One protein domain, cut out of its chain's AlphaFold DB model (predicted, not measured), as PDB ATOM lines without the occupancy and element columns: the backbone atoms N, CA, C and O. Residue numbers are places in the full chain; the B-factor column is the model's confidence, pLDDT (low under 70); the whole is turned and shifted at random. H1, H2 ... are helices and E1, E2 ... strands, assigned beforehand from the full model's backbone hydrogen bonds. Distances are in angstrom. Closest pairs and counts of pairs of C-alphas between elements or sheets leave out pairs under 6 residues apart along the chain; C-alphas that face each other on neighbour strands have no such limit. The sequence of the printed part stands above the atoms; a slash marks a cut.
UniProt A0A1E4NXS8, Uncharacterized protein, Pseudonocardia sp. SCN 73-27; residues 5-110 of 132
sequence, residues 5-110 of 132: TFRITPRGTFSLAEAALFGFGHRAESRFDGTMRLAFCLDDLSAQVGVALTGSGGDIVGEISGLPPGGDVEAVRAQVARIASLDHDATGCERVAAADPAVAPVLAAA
ATOM      1  N   THR A   5     115.072  28.043 -46.110       96.19
ATOM      2  CA  THR A   5     116.494  28.359 -45.958       96.19
ATOM      3  C   THR A   5     116.747  29.356 -44.836       96.19
ATOM      4  O   THR A   5     115.852  30.094 -44.425       96.19
ATOM      5  N   PHE A   6     117.983  29.378 -44.348       98.00
ATOM      6  CA  PHE A   6     118.487  30.384 -43.418       98.00
ATOM      7  C   PHE A   6     119.924  30.778 -43.769       98.00
ATOM      8  O   PHE A   6     120.573  30.154 -44.611       98.00
ATOM      9  N   ARG A   7     120.433  31.809 -43.091       98.19
ATOM     10  CA  ARG A   7     121.792  32.321 -43.267       98.19
ATOM     11  C   ARG A   7     122.474  32.579 -41.928       98.19
ATOM     12  O   ARG A   7     121.825  33.026 -40.988       98.19
ATOM     13  N   ILE A   8     123.778  32.332 -41.859       98.38
ATOM     14  CA  ILE A   8     124.631  32.682 -40.722       98.38
ATOM     15  C   ILE A   8     125.891  33.370 -41.249       98.38
ATOM     16  O   ILE A   8     126.567  32.821 -42.117       98.38
ATOM     17  N   THR A   9     126.223  34.541 -40.710       98.12
ATOM     18  CA  THR A   9     127.476  35.248 -41.013       98.12
ATOM     19  C   THR A   9     128.497  34.934 -39.916       98.12
ATOM     20  O   THR A   9     128.286  35.335 -38.767       98.12
ATOM     21  N   PRO A  10     129.594  34.219 -40.218       97.38
ATOM     22  CA  PRO A  10     130.646  33.963 -39.245       97.38
ATOM     23  C   PRO A  10     131.304  35.269 -38.778       97.38
ATOM     24  O   PRO A  10     131.618  36.145 -39.583       97.38
ATOM     25  N   ARG A  11     131.569  35.389 -37.473       96.56
ATOM     26  CA  ARG A  11     132.419  36.457 -36.920       96.56
ATOM     27  C   ARG A  11     133.824  35.927 -36.680       96.56
ATOM     28  O   ARG A  11     134.001  35.052 -35.832       96.56
ATOM     29  N   GLY A  12     134.796  36.422 -37.441       93.50
ATOM     30  CA  GLY A  12     136.147  35.858 -37.521       93.50
ATOM     31  C   GLY A  12     136.240  34.698 -38.515       93.50
ATOM     32  O   GLY A  12     135.235  34.274 -39.087       93.50
ATOM     33  N   THR A  13     137.446  34.170 -38.711       94.06
ATOM     34  CA  THR A  13     137.715  33.148 -39.732       94.06
ATOM     35  C   THR A  13     136.915  31.864 -39.490       94.06
ATOM     36  O   THR A  13     136.680  31.441 -38.351       94.06
ATOM     37  N   PHE A  14     136.422  31.277 -40.578       95.56
ATOM     38  CA  PHE A  14     135.651  30.041 -40.577       95.56
ATOM     39  C   PHE A  14     135.871  29.286 -41.888       95.56
ATOM     40  O   PHE A  14     135.827  29.888 -42.961       95.56
ATOM     41  N   SER A  15     136.061  27.973 -41.799       95.00
ATOM     42  CA  SER A  15     136.135  27.080 -42.951       95.00
ATOM     43  C   SER A  15     135.063  26.002 -42.847       95.00
ATOM     44  O   SER A  15     135.132  25.109 -42.003       95.00
ATOM     45  N   LEU A  16     134.075  26.066 -43.747       94.75
ATOM     46  CA  LEU A  16     133.032  25.042 -43.851       94.75
ATOM     47  C   LEU A  16     133.620  23.679 -44.243       94.75
ATOM     48  O   LEU A  16     133.126  22.650 -43.793       94.75
ATOM     49  N   ALA A  17     134.678  23.678 -45.059       93.75
ATOM     50  CA  ALA A  17     135.364  22.462 -45.475       93.75
ATOM     51  C   ALA A  17     136.064  21.780 -44.293       93.75
ATOM     52  O   ALA A  17     135.889  20.579 -44.104       93.75
ATOM     53  N   GLU A  18     136.791  22.545 -43.469       93.06
ATOM     54  CA  GLU A  18     137.428  22.014 -42.256       93.06
ATOM     55  C   GLU A  18     136.374  21.487 -41.278       93.06
ATOM     56  O   GLU A  18     136.500  20.378 -40.774       93.06
ATOM     57  N   ALA A  19     135.281  22.230 -41.063       91.38
ATOM     58  CA  ALA A  19     134.187  21.785 -40.198       91.38
ATOM     59  C   ALA A  19     133.517  20.490 -40.702       91.38
ATOM     60  O   ALA A  19     133.182  19.620 -39.900       91.38
ATOM     61  N   ALA A  20     133.335  20.346 -42.019       89.75
ATOM     62  CA  ALA A  20     132.763  19.146 -42.625       89.75
ATOM     63  C   ALA A  20     133.694  17.927 -42.510       89.75
ATOM     64  O   ALA A  20     133.225  16.821 -42.247       89.75
ATOM     65  N   LEU A  21     135.004  18.131 -42.690       88.00
ATOM     66  CA  LEU A  21     136.008  17.064 -42.740       88.00
ATOM     67  C   LEU A  21     136.606  16.696 -41.381       88.00
ATOM     68  O   LEU A  21     137.157  15.605 -41.252       88.00
ATOM     69  N   PHE A  22     136.477  17.553 -40.364       83.12
ATOM     70  CA  PHE A  22     136.936  17.244 -39.005       83.12
ATOM     71  C   PHE A  22     136.302  15.951 -38.465       83.12
ATOM     72  O   PHE A  22     136.939  15.212 -37.718       83.12
ATOM     73  N   GLY A  23     135.079  15.646 -38.918       64.88
ATOM     74  CA  GLY A  23     134.407  14.368 -38.711       64.88
ATOM     75  C   GLY A  23     133.715  14.245 -37.351       64.88
ATOM     76  O   GLY A  23     134.334  14.363 -36.299       64.88
ATOM     77  N   PHE A  24     132.416  13.926 -37.367       60.69
ATOM     78  CA  PHE A  24     131.662  13.482 -36.186       60.69
ATOM     79  C   PHE A  24     130.797  12.278 -36.549       60.69
ATOM     80  O   PHE A  24     130.020  12.336 -37.497       60.69
ATOM     81  N   GLY A  25     130.920  11.193 -35.775       52.59
ATOM     82  CA  GLY A  25     130.081   9.995 -35.883       52.59
ATOM     83  C   GLY A  25     130.278   9.194 -37.175       52.59
ATOM     84  O   GLY A  25     129.644   9.478 -38.179       52.59
ATOM     85  N   HIS A  26     131.115   8.152 -37.133       49.47
ATOM     86  CA  HIS A  26     131.268   7.063 -38.125       49.47
ATOM     87  C   HIS A  26     131.394   7.401 -39.630       49.47
ATOM     88  O   HIS A  26     131.561   6.482 -40.432       49.47
ATOM     89  N   ARG A  27     131.361   8.665 -40.056       56.75
ATOM     90  CA  ARG A  27     131.520   9.050 -41.458       56.75
ATOM     91  C   ARG A  27     132.981   9.338 -41.760       56.75
ATOM     92  O   ARG A  27     133.520  10.363 -41.369       56.75
ATOM     93  N   ALA A  28     133.595   8.424 -42.503       57.09
ATOM     94  CA  ALA A  28     134.856   8.648 -43.193       57.09
ATOM     95  C   ALA A  28     134.620   9.510 -44.450       57.09
ATOM     96  O   ALA A  28     134.886   9.067 -45.566       57.09
ATOM     97  N   GLU A  29     134.046  10.711 -44.299       62.56
ATOM     98  CA  GLU A  29     134.030  11.660 -45.414       62.56
ATOM     99  C   GLU A  29     135.473  12.082 -45.689       62.56
ATOM    100  O   GLU A  29     136.085  12.831 -44.938       62.56
ATOM    101  N   SER A  30     136.048  11.533 -46.757       69.12
ATOM    102  CA  SER A  30     137.426  11.805 -47.172       69.12
ATOM    103  C   SER A  30     137.534  12.995 -48.123       69.12
ATOM    104  O   SER A  30     138.637  13.375 -48.518       69.12
ATOM    105  N   ARG A  31     136.397  13.576 -48.531       81.88
ATOM    106  CA  ARG A  31     136.336  14.685 -49.480       81.88
ATOM    107  C   ARG A  31     135.139  15.584 -49.205       81.88
ATOM    108  O   ARG A  31     134.026  15.102 -49.043       81.88
ATOM    109  N   PHE A  32     135.381  16.890 -49.274       90.19
ATOM    110  CA  PHE A  32     134.347  17.914 -49.245       90.19
ATOM    111  C   PHE A  32     133.874  18.230 -50.671       90.19
ATOM    112  O   PHE A  32     134.681  18.564 -51.541       90.19
ATOM    113  N   ASP A  33     132.569  18.118 -50.918       92.31
ATOM    114  CA  ASP A  33     131.934  18.397 -52.215       92.31
ATOM    115  C   ASP A  33     131.333  19.813 -52.305       92.31
ATOM    116  O   ASP A  33     130.628  20.133 -53.259       92.31
ATOM    117  N   GLY A  34     131.618  20.665 -51.317       94.56
ATOM    118  CA  GLY A  34     131.027  21.995 -51.181       94.56
ATOM    119  C   GLY A  34     129.842  22.048 -50.216       94.56
ATOM    120  O   GLY A  34     129.391  23.149 -49.902       94.56
ATOM    121  N   THR A  35     129.358  20.900 -49.723       94.31
ATOM    122  CA  THR A  35     128.201  20.834 -48.823       94.31
ATOM    123  C   THR A  35     128.498  20.049 -47.548       94.31
ATOM    124  O   THR A  35     128.836  18.869 -47.598       94.31
ATOM    125  N   MET A  36     128.282  20.668 -46.387       92.44
ATOM    126  CA  MET A  36     128.246  19.953 -45.107       92.44
ATOM    127  C   MET A  36     126.811  19.503 -44.831       92.44
ATOM    128  O   MET A  36     125.882  20.305 -44.928       92.44
ATOM    129  N   ARG A  37     126.609  18.228 -44.492       92.06
ATOM    130  CA  ARG A  37     125.269  17.654 -44.302       92.06
ATOM    131  C   ARG A  37     125.076  17.209 -42.861       92.06
ATOM    132  O   ARG A  37     125.791  16.347 -42.362       92.06
ATOM    133  N   LEU A  38     124.070  17.783 -42.217       91.38
ATOM    134  CA  LEU A  38     123.695  17.504 -40.838       91.38
ATOM    135  C   LEU A  38     122.332  16.818 -40.802       91.38
ATOM    136  O   LEU A  38     121.445  17.142 -41.590       91.38
ATOM    137  N   ALA A  39     122.158  15.893 -39.864       91.69
ATOM    138  CA  ALA A  39     120.862  15.330 -39.508       91.69
ATOM    139  C   ALA A  39     120.790  15.217 -37.984       91.69
ATOM    140  O   ALA A  39     121.694  14.645 -37.374       91.69
ATOM    141  N   PHE A  40     119.757  15.794 -37.374       90.50
ATOM    142  CA  PHE A  40     119.630  15.877 -35.918       90.50
ATOM    143  C   PHE A  40     118.168  16.040 -35.483       90.50
ATOM    144  O   PHE A  40     117.306  16.421 -36.276       90.50
ATOM    145  N   CYS A  41     117.887  15.749 -34.212       93.38
ATOM    146  CA  CYS A  41     116.636  16.143 -33.566       93.38
ATOM    147  C   CYS A  41     116.738  17.593 -33.093       93.38
ATOM    148  O   CYS A  41     117.781  17.985 -32.560       93.38
ATOM    149  N   LEU A  42     115.654  18.359 -33.223       92.69
ATOM    150  CA  LEU A  42     115.551  19.654 -32.548       92.69
ATOM    151  C   LEU A  42     115.755  19.490 -31.036       92.69
ATOM    152  O   LEU A  42     115.438  18.437 -30.483       92.69
ATOM    153  N   ASP A  43     116.272  20.522 -30.365       90.56
ATOM    154  CA  ASP A  43     116.540  20.468 -28.915       90.56
ATOM    155  C   ASP A  43     115.295  20.151 -28.071       90.56
ATOM    156  O   ASP A  43     115.406  19.628 -26.968       90.56
ATOM    157  N   ASP A  44     114.104  20.498 -28.560       90.12
ATOM    158  CA  ASP A  44     112.827  20.198 -27.903       90.12
ATOM    159  C   ASP A  44     112.269  18.809 -28.267       90.12
ATOM    160  O   ASP A  44     111.179  18.443 -27.830       90.12
ATOM    161  N   LEU A  45     113.014  18.044 -29.072       90.50
ATOM    162  CA  LEU A  45     112.674  16.721 -29.595       90.50
ATOM    163  C   LEU A  45     111.401  16.683 -30.456       90.50
ATOM    164  O   LEU A  45     110.898  15.601 -30.761       90.50
ATOM    165  N   SER A  46     110.892  17.839 -30.890       89.69
ATOM    166  CA  SER A  46     109.636  17.939 -31.640       89.69
ATOM    167  C   SER A  46     109.733  17.417 -33.076       89.69
ATOM    168  O   SER A  46     108.727  16.991 -33.645       89.69
ATOM    169  N   ALA A  47     110.929  17.433 -33.673       91.50
ATOM    170  CA  ALA A  47     111.156  17.007 -35.051       91.50
ATOM    171  C   ALA A  47     112.590  16.511 -35.287       91.50
ATOM    172  O   ALA A  47     113.529  16.914 -34.597       91.50
ATOM    173  N   GLN A  48     112.758  15.675 -36.316       93.75
ATOM    174  CA  GLN A  48     114.057  15.363 -36.915       93.75
ATOM    175  C   GLN A  48     114.228  16.183 -38.191       93.75
ATOM    176  O   GLN A  48     113.356  16.174 -39.061       93.75
ATOM    177  N   VAL A  49     115.355  16.873 -38.316       94.75
ATOM    178  CA  VAL A  49     115.643  17.756 -39.447       94.75
ATOM    179  C   VAL A  49     116.972  17.396 -40.095       94.75
ATOM    180  O   VAL A  49     117.925  16.978 -39.436       94.75
ATOM    181  N   GLY A  50     117.020  17.561 -41.413       95.31
ATOM    182  CA  GLY A  50     118.244  17.552 -42.201       95.31
ATOM    183  C   GLY A  50     118.601  18.972 -42.624       95.31
ATOM    184  O   GLY A  50     117.711  19.742 -42.991       95.31
ATOM    185  N   VAL A  51     119.887  19.317 -42.596       96.50
ATOM    186  CA  VAL A  51     120.386  20.610 -43.074       96.50
ATOM    187  C   VAL A  51     121.577  20.404 -44.001       96.50
ATOM    188  O   VAL A  51     122.557  19.762 -43.623       96.50
ATOM    189  N   ALA A  52     121.499  20.970 -45.204       96.31
ATOM    190  CA  ALA A  52     122.623  21.089 -46.126       96.31
ATOM    191  C   ALA A  52     123.197  22.508 -46.038       96.31
ATOM    192  O   ALA A  52     122.485  23.479 -46.288       96.31
ATOM    193  N   LEU A  53     124.466  22.629 -45.653       96.94
ATOM    194  CA  LEU A  53     125.171  23.900 -45.516       96.94
ATOM    195  C   LEU A  53     126.116  24.125 -46.687       96.94
ATOM    196  O   LEU A  53     126.904  23.241 -47.014       96.94
ATOM    197  N   THR A  54     126.087  25.329 -47.248       97.81
ATOM    198  CA  THR A  54     126.994  25.779 -48.312       97.81
ATOM    199  C   THR A  54     127.545  27.169 -47.998       97.81
ATOM    200  O   THR A  54     126.930  27.947 -47.268       97.81
ATOM    201  N   GLY A  55     128.727  27.488 -48.531       97.12
ATOM    202  CA  GLY A  55     129.300  28.833 -48.440       97.12
ATOM    203  C   GLY A  55     128.772  29.751 -49.545       97.12
ATOM    204  O   GLY A  55     128.676  29.341 -50.700       97.12
ATOM    205  N   SER A  56     128.471  31.009 -49.216       95.69
ATOM    206  CA  SER A  56     128.039  32.032 -50.175       95.69
ATOM    207  C   SER A  56     128.523  33.419 -49.752       95.69
ATOM    208  O   SER A  56     128.009  34.000 -48.804       95.69
ATOM    209  N   GLY A  57     129.532  33.964 -50.441       91.38
ATOM    210  CA  GLY A  57     129.992  35.343 -50.210       91.38
ATOM    211  C   GLY A  57     130.496  35.635 -48.789       91.38
ATOM    212  O   GLY A  57     130.372  36.765 -48.332       91.38
ATOM    213  N   GLY A  58     131.031  34.630 -48.089       93.44
ATOM    214  CA  GLY A  58     131.447  34.733 -46.682       93.44
ATOM    215  C   GLY A  58     130.368  34.317 -45.678       93.44
ATOM    216  O   GLY A  58     130.697  34.031 -44.532       93.44
ATOM    217  N   ASP A  59     129.112  34.197 -46.111       97.56
ATOM    218  CA  ASP A  59     128.025  33.638 -45.311       97.56
ATOM    219  C   ASP A  59     127.944  32.111 -45.456       97.56
ATOM    220  O   ASP A  59     128.387  31.528 -46.449       97.56
ATOM    221  N   ILE A  60     127.297  31.469 -44.485       98.12
ATOM    222  CA  ILE A  60     126.858  30.076 -44.549       98.12
ATOM    223  C   ILE A  60     125.350  30.049 -44.770       98.12
ATOM    224  O   ILE A  60     124.585  30.626 -43.995       98.12
ATOM    225  N   VAL A  61     124.918  29.376 -45.833       98.38
ATOM    226  CA  VAL A  61     123.507  29.200 -46.189       98.38
ATOM    227  C   VAL A  61     123.100  27.775 -45.864       98.38
ATOM    228  O   VAL A  61     123.765  26.833 -46.290       98.38
ATOM    229  N   GLY A  62     122.011  27.628 -45.113       98.00
ATOM    230  CA  GLY A  62     121.436  26.332 -44.780       98.00
ATOM    231  C   GLY A  62     120.120  26.088 -45.493       98.00
ATOM    232  O   GLY A  62     119.225  26.927 -45.438       98.00
ATOM    233  N   GLU A  63     119.997  24.927 -46.124       97.94
ATOM    234  CA  GLU A  63     118.752  24.411 -46.689       97.94
ATOM    235  C   GLU A  63     118.178  23.332 -45.772       97.94
ATOM    236  O   GLU A  63     118.865  22.364 -45.441       97.94
ATOM    237  N   ILE A  64     116.921  23.497 -45.355       97.19
ATOM    238  CA  ILE A  64     116.271  22.632 -44.368       97.19
ATOM    239  C   ILE A  64     115.373  21.601 -45.057       97.19
ATOM    240  O   ILE A  64     114.572  21.928 -45.934       97.19
ATOM    241  N   SER A  65     115.452  20.358 -44.587       95.62
ATOM    242  CA  SER A  65     114.548  19.254 -44.920       95.62
ATOM    243  C   SER A  65     113.952  18.636 -43.652       95.62
ATOM    244  O   SER A  65     114.617  18.563 -42.622       95.62
ATOM    245  N   GLY A  66     112.702  18.165 -43.719       92.00
ATOM    246  CA  GLY A  66     112.039  17.455 -42.611       92.00
ATOM    247  C   GLY A  66     111.376  18.340 -41.547       92.00
ATOM    248  O   GLY A  66     110.680  17.819 -40.682       92.00
ATOM    249  N   LEU A  67     111.522  19.667 -41.626       92.19
ATOM    250  CA  LEU A  67     110.812  20.594 -40.740       92.19
ATOM    251  C   LEU A  67     109.311  20.635 -41.105       92.19
ATOM    252  O   LEU A  67     108.988  20.830 -42.283       92.19
ATOM    253  N   PRO A  68     108.382  20.460 -40.143       89.81
ATOM    254  CA  PRO A  68     106.950  20.485 -40.424       89.81
ATOM    255  C   PRO A  68     106.489  21.872 -40.906       89.81
ATOM    256  O   PRO A  68     107.142  22.882 -40.623       89.81
ATOM    257  N   PRO A  69     105.350  21.962 -41.618       89.31
ATOM    258  CA  PRO A  69     104.762  23.246 -41.989       89.31
ATOM    259  C   PRO A  69     104.555  24.147 -40.764       89.31
ATOM    260  O   PRO A  69     103.964  23.723 -39.776       89.31
ATOM    261  N   GLY A  70     105.042  25.387 -40.834       88.75
ATOM    262  CA  GLY A  70     104.999  26.327 -39.706       88.75
ATOM    263  C   GLY A  70     106.042  26.066 -38.613       88.75
ATOM    264  O   GLY A  70     105.999  26.734 -37.585       88.75
ATOM    265  N   GLY A  71     106.969  25.124 -38.820       91.56
ATOM    266  CA  GLY A  71     108.070  24.869 -37.897       91.56
ATOM    267  C   GLY A  71     109.042  26.047 -37.782       91.56
ATOM    268  O   GLY A  71     109.170  26.873 -38.689       91.56
ATOM    269  N   ASP A  72     109.740  26.102 -36.650       95.06
ATOM    270  CA  ASP A  72     110.627  27.207 -36.294       95.06
ATOM    271  C   ASP A  72     111.991  27.099 -37.002       95.06
ATOM    272  O   ASP A  72     112.869  26.321 -36.625       95.06
ATOM    273  N   VAL A  73     112.168  27.906 -38.051       96.62
ATOM    274  CA  VAL A  73     113.426  28.009 -38.809       96.62
ATOM    275  C   VAL A  73     114.558  28.574 -37.954       96.62
ATOM    276  O   VAL A  73     115.709  28.171 -38.123       96.62
ATOM    277  N   GLU A  74     114.254  29.479 -37.025       96.94
ATOM    278  CA  GLU A  74     115.263  30.086 -36.160       96.94
ATOM    279  C   GLU A  74     115.774  29.099 -35.114       96.94
ATOM    280  O   GLU A  74     116.970  29.097 -34.828       96.94
ATOM    281  N   ALA A  75     114.924  28.195 -34.619       96.00
ATOM    282  CA  ALA A  75     115.372  27.087 -33.777       96.00
ATOM    283  C   ALA A  75     116.394  26.199 -34.511       96.00
ATOM    284  O   ALA A  75     117.467  25.919 -33.968       96.00
ATOM    285  N   VAL A  76     116.113  25.831 -35.770       97.00
ATOM    286  CA  VAL A  76     117.053  25.073 -36.618       97.00
ATOM    287  C   VAL A  76     118.347  25.862 -36.819       97.00
ATOM    288  O   VAL A  76     119.436  25.332 -36.592       97.00
ATOM    289  N   ARG A  77     118.246  27.140 -37.215       97.75
ATOM    290  CA  ARG A  77     119.403  28.012 -37.456       97.75
ATOM    291  C   ARG A  77     120.277  28.141 -36.214       97.75
ATOM    292  O   ARG A  77     121.495  28.023 -36.317       97.75
ATOM    293  N   ALA A  78     119.679  28.382 -35.049       96.94
ATOM    294  CA  ALA A  78     120.395  28.550 -33.791       96.94
ATOM    295  C   ALA A  78     121.104  27.260 -33.364       96.94
ATOM    296  O   ALA A  78     122.246  27.312 -32.914       96.94
ATOM    297  N   GLN A  79     120.465  26.100 -33.529       95.88
ATOM    298  CA  GLN A  79     121.091  24.817 -33.213       95.88
ATOM    299  C   GLN A  79     122.241  24.498 -34.174       95.88
ATOM    300  O   GLN A  79     123.310  24.093 -33.726       95.88
ATOM    301  N   VAL A  80     122.083  24.773 -35.473       95.88
ATOM    302  CA  VAL A  80     123.178  24.657 -36.448       95.88
ATOM    303  C   VAL A  80     124.326  25.609 -36.123       95.88
ATOM    304  O   VAL A  80     125.485  25.205 -36.210       95.88
ATOM    305  N   ALA A  81     124.025  26.847 -35.721       96.56
ATOM    306  CA  ALA A  81     125.047  27.806 -35.325       96.56
ATOM    307  C   ALA A  81     125.898  27.260 -34.172       96.56
ATOM    308  O   ALA A  81     127.117  27.335 -34.259       96.56
ATOM    309  N   ARG A  82     125.281  26.625 -33.165       94.62
ATOM    310  CA  ARG A  82     126.008  25.967 -32.067       94.62
ATOM    311  C   ARG A  82     126.807  24.753 -32.531       94.62
ATOM    312  O   ARG A  82     127.975  24.629 -32.188       94.62
ATOM    313  N   ILE A  83     126.210  23.875 -33.344       92.06
ATOM    314  CA  ILE A  83     126.895  22.684 -33.885       92.06
ATOM    315  C   ILE A  83     128.176  23.092 -34.628       92.06
ATOM    316  O   ILE A  83     129.209  22.454 -34.458       92.06
ATOM    317  N   ALA A  84     128.135  24.167 -35.418       92.69
ATOM    318  CA  ALA A  84     129.273  24.644 -36.205       92.69
ATOM    319  C   ALA A  84     130.119  25.741 -35.513       92.69
ATOM    320  O   ALA A  84     131.015  26.299 -36.151       92.69
ATOM    321  N   SER A  85     129.847  26.082 -34.244       93.62
ATOM    322  CA  SER A  85     130.471  27.207 -33.514       93.62
ATOM    323  C   SER A  85     130.457  28.547 -34.274       93.62
ATOM    324  O   SER A  85     131.434  29.306 -34.307       93.62
ATOM    325  N   LEU A  86     129.338  28.850 -34.926       95.75
ATOM    326  CA  LEU A  86     129.074  30.108 -35.630       95.75
ATOM    327  C   LEU A  86     128.327  31.138 -34.768       95.75
ATOM    328  O   LEU A  86     128.120  32.270 -35.199       95.75
ATOM    329  N   ASP A  87     127.911  30.758 -33.566       95.25
ATOM    330  CA  ASP A  87     127.222  31.599 -32.587       95.25
ATOM    331  C   ASP A  87     128.174  32.462 -31.736       95.25
ATOM    332  O   ASP A  87     127.746  33.437 -31.113       95.25
ATOM    333  N   HIS A  88     129.478  32.181 -31.781       92.06
ATOM    334  CA  HIS A  88     130.508  32.934 -31.068       92.06
ATOM    335  C   HIS A  88     131.377  33.813 -31.984       92.06
ATOM    336  O   HIS A  88     131.565  33.554 -33.178       92.06
ATOM    337  N   ASP A  89     131.925  34.882 -31.398       94.50
ATOM    338  CA  ASP A  89     132.943  35.724 -32.028       94.50
ATOM    339  C   ASP A  89     134.316  35.049 -31.939       94.50
ATOM    340  O   ASP A  89     134.866  34.902 -30.849       94.50
ATOM    341  N   ALA A  90     134.872  34.651 -33.082       92.31
ATOM    342  CA  ALA A  90     136.179  34.005 -33.159       92.31
ATOM    343  C   ALA A  90     137.296  34.956 -33.626       92.31
ATOM    344  O   ALA A  90     138.416  34.509 -33.865       92.31
ATOM    345  N   THR A  91     137.043  36.266 -33.750       92.12
ATOM    346  CA  THR A  91     138.078  37.241 -34.166       92.12
ATOM    347  C   THR A  91     139.284  37.274 -33.216       92.12
ATOM    348  O   THR A  91     140.397  37.608 -33.617       92.12
ATOM    349  N   GLY A  92     139.092  36.879 -31.952       90.81
ATOM    350  CA  GLY A  92     140.161  36.764 -30.960       90.81
ATOM    351  C   GLY A  92     141.117  35.584 -31.173       90.81
ATOM    352  O   GLY A  92     142.250  35.652 -30.704       90.81
ATOM    353  N   CYS A  93     140.713  34.528 -31.886       87.50
ATOM    354  CA  CYS A  93     141.525  33.316 -32.042       87.50
ATOM    355  C   CYS A  93     142.839  33.589 -32.787       87.50
ATOM    356  O   CYS A  93     143.896  33.115 -32.376       87.50
ATOM    357  N   GLU A  94     142.797  34.419 -33.829       87.69
ATOM    358  CA  GLU A  94     143.993  34.808 -34.586       87.69
ATOM    359  C   GLU A  94     144.967  35.618 -33.731       87.69
ATOM    360  O   GLU A  94     146.178  35.429 -33.816       87.69
ATOM    361  N   ARG A  95     144.444  36.474 -32.844       91.06
ATOM    362  CA  ARG A  95     145.273  37.222 -31.892       91.06
ATOM    363  C   ARG A  95     145.970  36.301 -30.895       91.06
ATOM    364  O   ARG A  95     147.113  36.573 -30.546       91.06
ATOM    365  N   VAL A  96     145.300  35.240 -30.441       91.69
ATOM    366  CA  VAL A  96     145.910  34.238 -29.550       91.69
ATOM    367  C   VAL A  96     147.038  33.510 -30.275       91.69
ATOM    368  O   VAL A  96     148.146  33.462 -29.753       91.69
ATOM    369  N   ALA A  97     146.805  33.024 -31.497       91.12
ATOM    370  CA  ALA A  97     147.855  32.383 -32.290       91.12
ATOM    371  C   ALA A  97     149.034  33.324 -32.583       91.12
ATOM    372  O   ALA A  97     150.181  32.906 -32.498       91.12
ATOM    373  N   ALA A  98     148.783  34.602 -32.876       92.12
ATOM    374  CA  ALA A  98     149.855  35.574 -33.095       92.12
ATOM    375  C   ALA A  98     150.706  35.831 -31.836       92.12
ATOM    376  O   ALA A  98     151.877  36.185 -31.952       92.12
ATOM    377  N   ALA A  99     150.122  35.675 -30.645       96.25
ATOM    378  CA  ALA A  99     150.792  35.918 -29.369       96.25
ATOM    379  C   ALA A  99     151.467  34.671 -28.774       96.25
ATOM    380  O   ALA A  99     152.382  34.819 -27.965       96.25
ATOM    381  N   ASP A 100     151.030  33.464 -29.152       96.56
ATOM    382  CA  ASP A 100     151.478  32.207 -28.550       96.56
ATOM    383  C   ASP A 100     152.076  31.242 -29.600       96.56
ATOM    384  O   ASP A 100     151.342  30.649 -30.403       96.56
ATOM    385  N   PRO A 101     153.407  31.017 -29.579       94.69
ATOM    386  CA  PRO A 101     154.079  30.132 -30.527       94.69
ATOM    387  C   PRO A 101     153.718  28.649 -30.359       94.69
ATOM    388  O   PRO A 101     153.965  27.872 -31.279       94.69
ATOM    389  N   ALA A 102     153.143  28.232 -29.227       95.75
ATOM    390  CA  ALA A 102     152.633  26.874 -29.057       95.75
ATOM    391  C   ALA A 102     151.274  26.684 -29.750       95.75
ATOM    392  O   ALA A 102     150.979  25.601 -30.253       95.75
ATOM    393  N   VAL A 103     150.457  27.739 -29.811       92.38
ATOM    394  CA  VAL A 103     149.109  27.709 -30.399       92.38
ATOM    395  C   VAL A 103     149.137  27.962 -31.909       92.38
ATOM    396  O   VAL A 103     148.344  27.365 -32.640       92.38
ATOM    397  N   ALA A 104     150.058  28.796 -32.403       93.69
ATOM    398  CA  ALA A 104     150.136  29.144 -33.824       93.69
ATOM    399  C   ALA A 104     150.180  27.927 -34.774       93.69
ATOM    400  O   ALA A 104     149.392  27.905 -35.725       93.69
ATOM    401  N   PRO A 105     151.007  26.886 -34.534       95.19
ATOM    402  CA  PRO A 105     151.055  25.719 -35.413       95.19
ATOM    403  C   PRO A 105     149.748  24.921 -35.413       95.19
ATOM    404  O   PRO A 105     149.379  24.353 -36.437       95.19
ATOM    405  N   VAL A 106     149.030  24.900 -34.284       91.69
ATOM    406  CA  VAL A 106     147.759  24.178 -34.149       91.69
ATOM    407  C   VAL A 106     146.676  24.835 -35.002       91.69
ATOM    408  O   VAL A 106     146.010  24.142 -35.766       91.69
ATOM    409  N   LEU A 107     146.529  26.164 -34.939       91.12
ATOM    410  CA  LEU A 107     145.557  26.871 -35.787       91.12
ATOM    411  C   LEU A 107     145.950  26.841 -37.270       91.12
ATOM    412  O   LEU A 107     145.075  26.792 -38.131       91.12
ATOM    413  N   ALA A 108     147.250  26.851 -37.579       92.81
ATOM    414  CA  ALA A 108     147.737  26.784 -38.955       92.81
ATOM    415  C   ALA A 108     147.496  25.418 -39.620       92.81
ATOM    416  O   ALA A 108     147.395  25.354 -40.843       92.81
ATOM    417  N   ALA A 109     147.396  24.338 -38.837       93.56
ATOM    418  CA  ALA A 109     147.155  22.993 -39.358       93.56
ATOM    419  C   ALA A 109     145.743  22.807 -39.945       93.56
ATOM    420  O   ALA A 109     145.571  21.964 -40.821       93.56
ATOM    421  N   ALA A 110     144.760  23.589 -39.484       91.56
ATOM    422  CA  ALA A 110     143.379  23.570 -39.975       91.56
ATOM    423  C   ALA A 110     142.768  24.990 -39.937       91.56
ATOM    424  O   ALA A 110     142.001  25.326 -39.026       91.56
TER     425      ALA A 110
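What this domain is: This is residues 5 to 110 of the 132 residues of an uncharacterized protein of Pseudonocardia sp. SCN 73-27 (UniProt A0A1E4NXS8). A strongly twisted sheet of four strands curls round one helix, H2, while short H1 packs on the same face; H3 and H4 form an arm reaching away from this body and making the length. Residues 23 to 28 stick out. The printed part has 106 residues with four named helices and four named strands, E1 H1 E2 E3 E4 H2 H3 H4 along the chain, a mixed class; the antiparallel sheet runs E1 E4 E3 E2. It is only just compact, close to loose, with a radius of gyration of the C-alphas of 15.3 A, and elongated, spanning 50 by 29 by 27 A.

How they stand to each other: E1, residues 5 to 8, and E4, residues 59 to 65, are antiparallel neighbours, with N 6 and O 62 within hydrogen-bond range at 3.0 A. E4 and E3, residues 48 to 56, form a hairpin, with N 52 and O 63 within hydrogen-bond range at 3.0 A. E3 and E2, residues 36 to 41, form another, with N 38 and O 51 within range at 2.9 A. E2, E3 and E4 are a meander, each strand the antiparallel neighbour of the one before. H2, residues 73 to 83, is on the sheet; its closest C-alphas to E1 are those of Arg 77 and Phe 6, 6.5 A apart. H1, residues 16 to 21, is on the same face, giving two layers, helices on one face of a sheet; its height over the sheet is 8.2 A, and its closest C-alphas to E2 are those of Ala 20 and Met 36, 5.2 A apart. H3, residues 91 to 99, and H4, residues 104 to 109, touch only at the corner, the C-alphas of Ala 97 and Ala 104 being closest at 4.2 A; neither is on the sheet. Every O i to N i+4 pair is within hydrogen-bond range in H1, H2 and H4, and 4 of 5 in H3.

Where its parts are: E1 begins at C-alpha 5 (116.494, 28.359, -45.958), and H4 ends at C-alpha 109 (147.155, 22.993, -39.358). From first to last C-alpha, E3 measures 25.5 A, E4 19.7 A, E2 16.8 A, H2 15.3 A and H3 13.7 A.

The domain as a whole: The C-alphas of Pro 69 and Pro 101, the two farthest apart, are 51.1 A apart. The printed part has no cut. H1 to E2 is a long link of 14 residues. Mean pLDDT of the printed part is 91.0; residues 23 to 30 are under 70.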